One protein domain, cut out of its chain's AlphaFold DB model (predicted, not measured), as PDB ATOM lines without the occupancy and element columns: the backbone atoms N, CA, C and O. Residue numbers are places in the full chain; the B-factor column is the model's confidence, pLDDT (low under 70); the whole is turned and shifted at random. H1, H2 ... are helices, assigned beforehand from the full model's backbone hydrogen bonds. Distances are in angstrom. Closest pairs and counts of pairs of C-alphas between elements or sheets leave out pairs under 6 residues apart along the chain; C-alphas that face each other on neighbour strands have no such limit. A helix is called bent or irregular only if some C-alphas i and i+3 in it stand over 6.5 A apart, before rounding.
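What this domain is: This is residues 14 to 32, 40 to 66 and 73 to 86 of the 90 residues of an uncharacterized protein of Microbispora sp. KK1-11 (UniProt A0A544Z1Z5). Look first for a small body made by two helices, H1 and H4, packed on each other at a steep tilt, and then for a long arm, residues 40 to 64 with H2 and H3, that sticks out free of it. After H1, residues 24 to 32 fold back past that helix to the first of two cuts. The printed part has 60 residues, with four named helices in the order H1, H2, H3, H4 and no named strand: the class is all helix. The whole is only just extended, close to loose, with a radius of gyration of the C-alphas of 15.8 A and spans of 38 by 29 by 21 A.

Where its parts are: Find C-alpha 14 at (3.999, 111.362, -81.765); from there H1, residues 14 to 23, runs 14.4 A. H2 is residues 40 to 43. Find C-alpha 50 at (25.014, 101.879, -86.536), where H3, residues 50 to 63, begins its 19.8 A. It is irregular: C-alphas 55 and 58 are 7.0 A apart. H4, residues 74 to 85, runs 16.4 A to C-alpha 85 at (4.416, 104.584, -64.587).

How they stand to each other: H1 and H4 touch, and their closest C-alphas, those of Thr 16 and Pro 74, are 4.6 A apart. They run the same way at a steep tilt of 53 degrees. H2 and H3 touch no helix; a short link of 6 residues joins them. In H1 and H4 every O i to N i+4 pair is within hydrogen-bond range, in H3 7 of 10 are, and H2 is too short for such a pair.

The domain as a whole: The C-alphas farthest apart, those of Gly 44 and Ala 83, are 42.0 A apart. Residues 33 to 39 are not printed, and C-alphas 32 and 40 stand 12.4 A apart across that cut; residues 67 to 72 are not printed, and C-alphas 66 and 73 stand 15.2 A apart. Look for low confidence, pLDDT under 70, at residues 45 to 50 and residue 86.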
ATOM      1  N   THR A  14       4.227 109.934 -82.044       92.81
ATOM      2  CA  THR A  14       3.999 111.362 -81.765       92.81
ATOM      3  C   THR A  14       2.604 111.606 -81.197       92.81
ATOM      4  O   THR A  14       2.453 112.380 -80.257       92.81
ATOM      5  N   THR A  15       1.595 110.904 -81.715       94.56
ATOM      6  CA  THR A  15       0.221 110.978 -81.208       94.56
ATOM      7  C   THR A  15       0.136 110.424 -79.788       94.56
ATOM      8  O   THR A  15      -0.380 111.102 -78.907       94.56
ATOM      9  N   THR A  16       0.712 109.247 -79.526       94.81
ATOM     10  CA  THR A  16       0.762 108.659 -78.177       94.81
ATOM     11  C   THR A  16       1.502 109.568 -77.195       94.81
ATOM     12  O   THR A  16       1.058 109.750 -76.066       94.81
ATOM     13  N   ALA A  17       2.607 110.193 -77.612       94.62
ATOM     14  CA  ALA A  17       3.356 111.118 -76.769       94.62
ATOM     15  C   ALA A  17       2.547 112.372 -76.404       94.62
ATOM     16  O   ALA A  17       2.607 112.835 -75.265       94.62
ATOM     17  N   ALA A  18       1.769 112.905 -77.351       94.50
ATOM     18  CA  ALA A  18       0.875 114.031 -77.098       94.50
ATOM     19  C   ALA A  18      -0.212 113.670 -76.072       94.50
ATOM     20  O   ALA A  18      -0.475 114.459 -75.164       94.50
ATOM     21  N   GLU A  19      -0.787 112.468 -76.160       95.81
ATOM     22  CA  GLU A  19      -1.745 111.965 -75.169       95.81
ATOM     23  C   GLU A  19      -1.093 111.814 -73.783       95.81
ATOM     24  O   GLU A  19      -1.653 112.265 -72.785       95.81
ATOM     25  N   LEU A  20       0.132 111.284 -73.704       94.38
ATOM     26  CA  LEU A  20       0.865 111.155 -72.437       94.38
ATOM     27  C   LEU A  20       1.125 112.498 -71.750       94.38
ATOM     28  O   LEU A  20       0.956 112.601 -70.538       94.38
ATOM     29  N   VAL A  21       1.494 113.539 -72.503       95.06
ATOM     30  CA  VAL A  21       1.691 114.890 -71.943       95.06
ATOM     31  C   VAL A  21       0.399 115.455 -71.349       95.06
ATOM     32  O   VAL A  21       0.445 116.197 -70.372       95.06
ATOM     33  N   ARG A  22      -0.763 115.095 -71.904       93.81
ATOM     34  CA  ARG A  22      -2.067 115.508 -71.363       93.81
ATOM     35  C   ARG A  22      -2.434 114.744 -70.094       93.81
ATOM     36  O   ARG A  22      -3.075 115.315 -69.216       93.81
ATOM     37  N   LEU A  23      -2.051 113.471 -70.014       93.25
ATOM     38  CA  LEU A  23      -2.411 112.582 -68.909       93.25
ATOM     39  C   LEU A  23      -1.458 112.677 -67.709       93.25
ATOM     40  O   LEU A  23      -1.889 112.425 -66.588       93.25
ATOM     41  N   ILE A  24      -0.186 113.030 -67.919       91.31
ATOM     42  CA  ILE A  24       0.837 113.076 -66.867       91.31
ATOM     43  C   ILE A  24       1.152 114.538 -66.514       91.31
ATOM     44  O   ILE A  24       1.815 115.229 -67.294       91.31
ATOM     45  N   PRO A  25       0.736 115.033 -65.331       90.19
ATOM     46  CA  PRO A  25       1.042 116.393 -64.903       90.19
ATOM     47  C   PRO A  25       2.550 116.662 -64.880       90.19
ATOM     48  O   PRO A  25       3.323 115.908 -64.292       90.19
ATOM     49  N   GLY A  26       2.972 117.754 -65.521       90.31
ATOM     50  CA  GLY A  26       4.384 118.141 -65.603       90.31
ATOM     51  C   GLY A  26       5.225 117.312 -66.580       90.31
ATOM     52  O   GLY A  26       6.443 117.486 -66.620       90.31
ATOM     53  N   ALA A  27       4.620 116.423 -67.375       92.31
ATOM     54  CA  ALA A  27       5.332 115.764 -68.460       92.31
ATOM     55  C   ALA A  27       5.639 116.742 -69.603       92.31
ATOM     56  O   ALA A  27       4.856 117.634 -69.929       92.31
ATOM     57  N   HIS A  28       6.786 116.530 -70.245       93.31
ATOM     58  CA  HIS A  28       7.234 117.308 -71.391       93.31
ATOM     59  C   HIS A  28       7.530 116.383 -72.568       93.31
ATOM     60  O   HIS A  28       8.164 115.340 -72.407       93.31
ATOM     61  N   PHE A  29       7.084 116.787 -73.758       92.69
ATOM     62  CA  PHE A  29       7.429 116.107 -74.999       92.69
ATOM     63  C   PHE A  29       8.839 116.502 -75.444       92.69
ATOM     64  O   PHE A  29       9.175 117.687 -75.473       92.69
ATOM     65  N   PHE A  30       9.645 115.512 -75.824       91.31
ATOM     66  CA  PHE A  30      10.975 115.710 -76.387       91.31
ATOM     67  C   PHE A  30      11.142 114.817 -77.619       91.31
ATOM     68  O   PHE A  30      10.996 113.599 -77.523       91.31
ATOM     69  N   ASP A  31      11.459 115.430 -78.760       88.50
ATOM     70  CA  ASP A  31      11.705 114.734 -80.021       88.50
ATOM     71  C   ASP A  31      13.211 114.730 -80.354       88.50
ATOM     72  O   ASP A  31      13.753 115.763 -80.769       88.50
ATOM     73  N   PRO A  32      13.915 113.593 -80.183       84.69
ATOM     74  CA  PRO A  32      15.341 113.502 -80.479       84.69
ATOM     75  C   PRO A  32      15.663 113.653 -81.974       84.69
ATOM     76  O   PRO A  32      16.812 113.960 -82.305       84.69
ATOM     77  N   ARG A  40      23.339 116.989 -87.634       82.56
ATOM     78  CA  ARG A  40      23.651 116.709 -89.040       82.56
ATOM     79  C   ARG A  40      24.005 117.987 -89.799       82.56
ATOM     80  O   ARG A  40      24.995 117.995 -90.525       82.56
ATOM     81  N   HIS A  41      23.234 119.059 -89.621       85.31
ATOM     82  CA  HIS A  41      23.528 120.350 -90.250       85.31
ATOM     83  C   HIS A  41      24.787 121.011 -89.679       85.31
ATOM     84  O   HIS A  41      25.574 121.565 -90.440       85.31
ATOM     85  N   ALA A  42      24.988 120.948 -88.362       86.38
ATOM     86  CA  ALA A  42      26.089 121.632 -87.689       86.38
ATOM     87  C   ALA A  42      27.454 120.959 -87.904       86.38
ATOM     88  O   ALA A  42      28.474 121.642 -87.924       86.38
ATOM     89  N   THR A  43      27.488 119.631 -88.032       81.12
ATOM     90  CA  THR A  43      28.744 118.862 -88.021       81.12
ATOM     91  C   THR A  43      29.109 118.255 -89.373       81.12
ATOM     92  O   THR A  43      30.267 117.903 -89.581       81.12
ATOM     93  N   GLY A  44      28.144 118.090 -90.289       75.50
ATOM     94  CA  GLY A  44      28.359 117.398 -91.566       75.50
ATOM     95  C   GLY A  44      28.794 115.931 -91.421       75.50
ATOM     96  O   GLY A  44      29.212 115.323 -92.406       75.50
ATOM     97  N   LEU A  45      28.725 115.360 -90.210       66.44
ATOM     98  CA  LEU A  45      29.228 114.020 -89.933       66.44
ATOM     99  C   LEU A  45      28.348 112.952 -90.607       66.44
ATOM    100  O   LEU A  45      27.117 113.025 -90.536       66.44
ATOM    101  N   PRO A  46      28.954 111.930 -91.238       63.56
ATOM    102  CA  PRO A  46      28.213 110.762 -91.688       63.56
ATOM    103  C   PRO A  46      27.579 110.032 -90.494       63.56
ATOM    104  O   PRO A  46      28.153 109.993 -89.413       63.56
ATOM    105  N   LEU A  47      26.417 109.406 -90.695       63.03
ATOM    106  CA  LEU A  47      25.657 108.674 -89.669       63.03
ATOM    107  C   LEU A  47      26.300 107.316 -89.290       63.03
ATOM    108  O   LEU A  47      25.627 106.288 -89.260       63.03
ATOM    109  N   HIS A  48      27.604 107.269 -89.008       63.66
ATOM    110  CA  HIS A  48      28.331 106.042 -88.645       63.66
ATOM    111  C   HIS A  48      28.112 105.633 -87.174       63.66
ATOM    112  O   HIS A  48      29.044 105.288 -86.455       63.66
ATOM    113  N   HIS A  49      26.857 105.642 -86.724       67.25
ATOM    114  CA  HIS A  49      26.455 105.248 -85.368       67.25
ATOM    115  C   HIS A  49      25.755 103.884 -85.322       67.25
ATOM    116  O   HIS A  49      25.268 103.481 -84.269       67.25
ATOM    117  N   LEU A  50      25.710 103.163 -86.449       68.88
ATOM    118  CA  LEU A  50      25.014 101.879 -86.536       68.88
ATOM    119  C   LEU A  50      25.591 100.854 -85.550       68.88
ATOM    120  O   LEU A  50      24.823 100.157 -84.900       68.88
ATOM    121  N   THR A  51      26.917 100.832 -85.376       79.94
ATOM    122  CA  THR A  51      27.594  99.963 -84.401       79.94
ATOM    123  C   THR A  51      27.181 100.298 -82.971       79.94
ATOM    124  O   THR A  51      26.713  99.422 -82.260       79.94
ATOM    125  N   ALA A  52      27.223 101.574 -82.578       81.12
ATOM    126  CA  ALA A  52      26.806 101.988 -81.235       81.12
ATOM    127  C   ALA A  52      25.327 101.659 -80.951       81.12
ATOM    128  O   ALA A  52      24.972 101.298 -79.832       81.12
ATOM    129  N   TYR A  53      24.462 101.755 -81.966       75.81
ATOM    130  CA  TYR A  53      23.056 101.377 -81.834       75.81
ATOM    131  C   TYR A  53      22.884  99.859 -81.701       75.81
ATOM    132  O   TYR A  53      22.116  99.401 -80.859       75.81
ATOM    133  N   GLN A  54      23.615  99.078 -82.503       83.88
ATOM    134  CA  GLN A  54      23.626  97.613 -82.436       83.88
ATOM    135  C   GLN A  54      24.130  97.113 -81.079       83.88
ATOM    136  O   GLN A  54      23.512  96.226 -80.496       83.88
ATOM    137  N   ASP A  55      25.178  97.737 -80.541       90.19
ATOM    138  CA  ASP A  55      25.742  97.410 -79.230       90.19
ATOM    139  C   ASP A  55      24.756  97.703 -78.085       90.19
ATOM    140  O   ASP A  55      24.760  97.019 -77.060       90.19
ATOM    141  N   ALA A  56      23.865  98.685 -78.263       86.88
ATOM    142  CA  ALA A  56      22.821  99.021 -77.298       86.88
ATOM    143  C   ALA A  56      21.571  98.121 -77.390       86.88
ATOM    144  O   ALA A  56      20.788  98.080 -76.437       86.88
ATOM    145  N   LEU A  57      21.366  97.382 -78.494       87.06
ATOM    146  CA  LEU A  57      20.168  96.554 -78.701       87.06
ATOM    147  C   LEU A  57      19.917  95.539 -77.574       87.06
ATOM    148  O   LEU A  57      18.780  95.471 -77.113       87.06
ATOM    149  N   PRO A  58      20.910  94.785 -77.060       92.25
ATOM    150  CA  PRO A  58      20.663  93.815 -75.991       92.25
ATOM    151  C   PRO A  58      20.186  94.449 -74.681       92.25
ATOM    152  O   PRO A  58      19.499  93.806 -73.888       92.25
ATOM    153  N   TRP A  59      20.576  95.694 -74.411       90.56
ATOM    154  CA  TRP A  59      20.052  96.452 -73.278       90.56
ATOM    155  C   TRP A  59      18.631  96.938 -73.571       90.56
ATOM    156  O   TRP A  59      17.725  96.646 -72.793       90.56
ATOM    157  N   LEU A  60      18.418  97.574 -74.728       84.06
ATOM    158  CA  LEU A  60      17.101  98.054 -75.149       84.06
ATOM    159  C   LEU A  60      16.055  96.937 -75.140       84.06
ATOM    160  O   LEU A  60      14.975  97.127 -74.605       84.06
ATOM    161  N   SER A  61      16.365  95.760 -75.681       85.38
ATOM    162  CA  SER A  61      15.422  94.638 -75.735       85.38
ATOM    163  C   SER A  61      15.087  94.040 -74.370       85.38
ATOM    164  O   SER A  61      14.044  93.406 -74.246       85.38
ATOM    165  N   ARG A  62      15.953  94.201 -73.361       89.88
ATOM    166  CA  ARG A  62      15.687  93.714 -71.997       89.88
ATOM    167  C   ARG A  62      14.850  94.692 -71.187       89.88
ATOM    168  O   ARG A  62      13.985  94.254 -70.443       89.88
ATOM    169  N   GLU A  63      15.124  95.986 -71.323       86.56
ATOM    170  CA  GLU A  63      14.459  97.023 -70.528       86.56
ATOM    171  C   GLU A  63      13.191  97.574 -71.203       86.56
ATOM    172  O   GLU A  63      12.350  98.179 -70.544       86.56
ATOM    173  N   ALA A  64      13.034  97.400 -72.520       85.12
ATOM    174  CA  ALA A  64      11.862  97.894 -73.231       85.12
ATOM    175  C   ALA A  64      10.644  96.990 -73.024       85.12
ATOM    176  O   ALA A  64      10.704  95.770 -73.167       85.12
ATOM    177  N   GLN A  65       9.497  97.626 -72.805       85.38
ATOM    178  CA  GLN A  65       8.202  96.967 -72.862       85.38
ATOM    179  C   GLN A  65       7.649  97.029 -74.289       85.38
ATOM    180  O   GLN A  65       7.550  98.104 -74.884       85.38
ATOM    181  N   VAL A  66       7.253  95.876 -74.827       85.31
ATOM    182  CA  VAL A  66       6.534  95.799 -76.104       85.31
ATOM    183  C   VAL A  66       5.041  95.920 -75.830       85.31
ATOM    184  O   VAL A  66       4.485  95.165 -75.035       85.31
ATOM    185  N   SER A  73      -6.020 102.298 -79.993       93.12
ATOM    186  CA  SER A  73      -5.753 103.698 -80.299       93.12
ATOM    187  C   SER A  73      -4.559 104.252 -79.506       93.12
ATOM    188  O   SER A  73      -4.236 103.760 -78.422       93.12
ATOM    189  N   PRO A  74      -3.927 105.343 -79.976       92.62
ATOM    190  CA  PRO A  74      -2.885 106.041 -79.220       92.62
ATOM    191  C   PRO A  74      -3.302 106.455 -77.802       92.62
ATOM    192  O   PRO A  74      -2.482 106.391 -76.888       92.62
ATOM    193  N   THR A  75      -4.566 106.841 -77.601       94.06
ATOM    194  CA  THR A  75      -5.104 107.194 -76.278       94.06
ATOM    195  C   THR A  75      -5.171 105.974 -75.357       94.06
ATOM    196  O   THR A  75      -4.783 106.070 -74.196       94.06
ATOM    197  N   GLU A  76      -5.597 104.814 -75.865       94.19
ATOM    198  CA  GLU A  76      -5.600 103.561 -75.093       94.19
ATOM    199  C   GLU A  76      -4.173 103.135 -74.730       94.19
ATOM    200  O   GLU A  76      -3.896 102.826 -73.573       94.19
ATOM    201  N   VAL A  77      -3.234 103.218 -75.678       93.44
ATOM    202  CA  VAL A  77      -1.806 102.970 -75.415       93.44
ATOM    203  C   VAL A  77      -1.275 103.908 -74.328       93.44
ATOM    204  O   VAL A  77      -0.596 103.462 -73.405       93.44
ATOM    205  N   ALA A  78      -1.595 105.202 -74.401       93.44
ATOM    206  CA  ALA A  78      -1.169 106.177 -73.405       93.44
ATOM    207  C   ALA A  78      -1.746 105.865 -72.015       93.44
ATOM    208  O   ALA A  78      -1.011 105.918 -71.032       93.44
ATOM    209  N   ALA A  79      -3.019 105.470 -71.926       92.12
ATOM    210  CA  ALA A  79      -3.638 105.055 -70.669       92.12
ATOM    211  C   ALA A  79      -2.950 103.817 -70.063       92.12
ATOM    212  O   ALA A  79      -2.680 103.794 -68.861       92.12
ATOM    213  N   HIS A  80      -2.600 102.824 -70.889       91.06
ATOM    214  CA  HIS A  80      -1.834 101.655 -70.448       91.06
ATOM    215  C   HIS A  80      -0.460 102.036 -69.896       91.06
ATOM    216  O   HIS A  80      -0.060 101.519 -68.857       91.06
ATOM    217  N   ILE A  81       0.248 102.945 -70.569       90.88
ATOM    218  CA  ILE A  81       1.551 103.433 -70.105       90.88
ATOM    219  C   ILE A  81       1.398 104.184 -68.782       90.88
ATOM    220  O   ILE A  81       2.162 103.931 -67.862       90.88
ATOM    221  N   VAL A  82       0.410 105.076 -68.646       91.00
ATOM    222  CA  VAL A  82       0.169 105.809 -67.389       91.00
ATOM    223  C   VAL A  82      -0.014 104.837 -66.224       91.00
ATOM    224  O   VAL A  82       0.661 104.973 -65.208       91.00
ATOM    225  N   ALA A  83      -0.830 103.796 -66.407       88.62
ATOM    226  CA  ALA A  83      -1.076 102.786 -65.382       88.62
ATOM    227  C   ALA A  83       0.190 102.042 -64.909       88.62
ATOM    228  O   ALA A  83       0.198 101.541 -63.788       88.62
ATOM    229  N   THR A  84       1.253 101.968 -65.719       84.19
ATOM    230  CA  THR A  84       2.517 101.320 -65.325       84.19
ATOM    231  C   THR A  84       3.538 102.278 -64.718       84.19
ATOM    232  O   THR A  84       4.467 101.825 -64.052       84.19
ATOM    233  N   VAL A  85       3.395 103.589 -64.943       80.25
ATOM    234  CA  VAL A  85       4.416 104.584 -64.587       80.25
ATOM    235  C   VAL A  85       4.035 105.508 -63.428       80.25
ATOM    236  O   VAL A  85       4.922 106.109 -62.818       80.25
ATOM    237  N   THR A  86       2.750 105.641 -63.088       67.12
ATOM    238  CA  THR A  86       2.345 106.290 -61.829       67.12
ATOM    239  C   THR A  86       2.483 105.314 -60.658       67.12
ATOM    240  O   THR A  86       1.889 104.239 -60.714       67.12
TER     241      THR A  86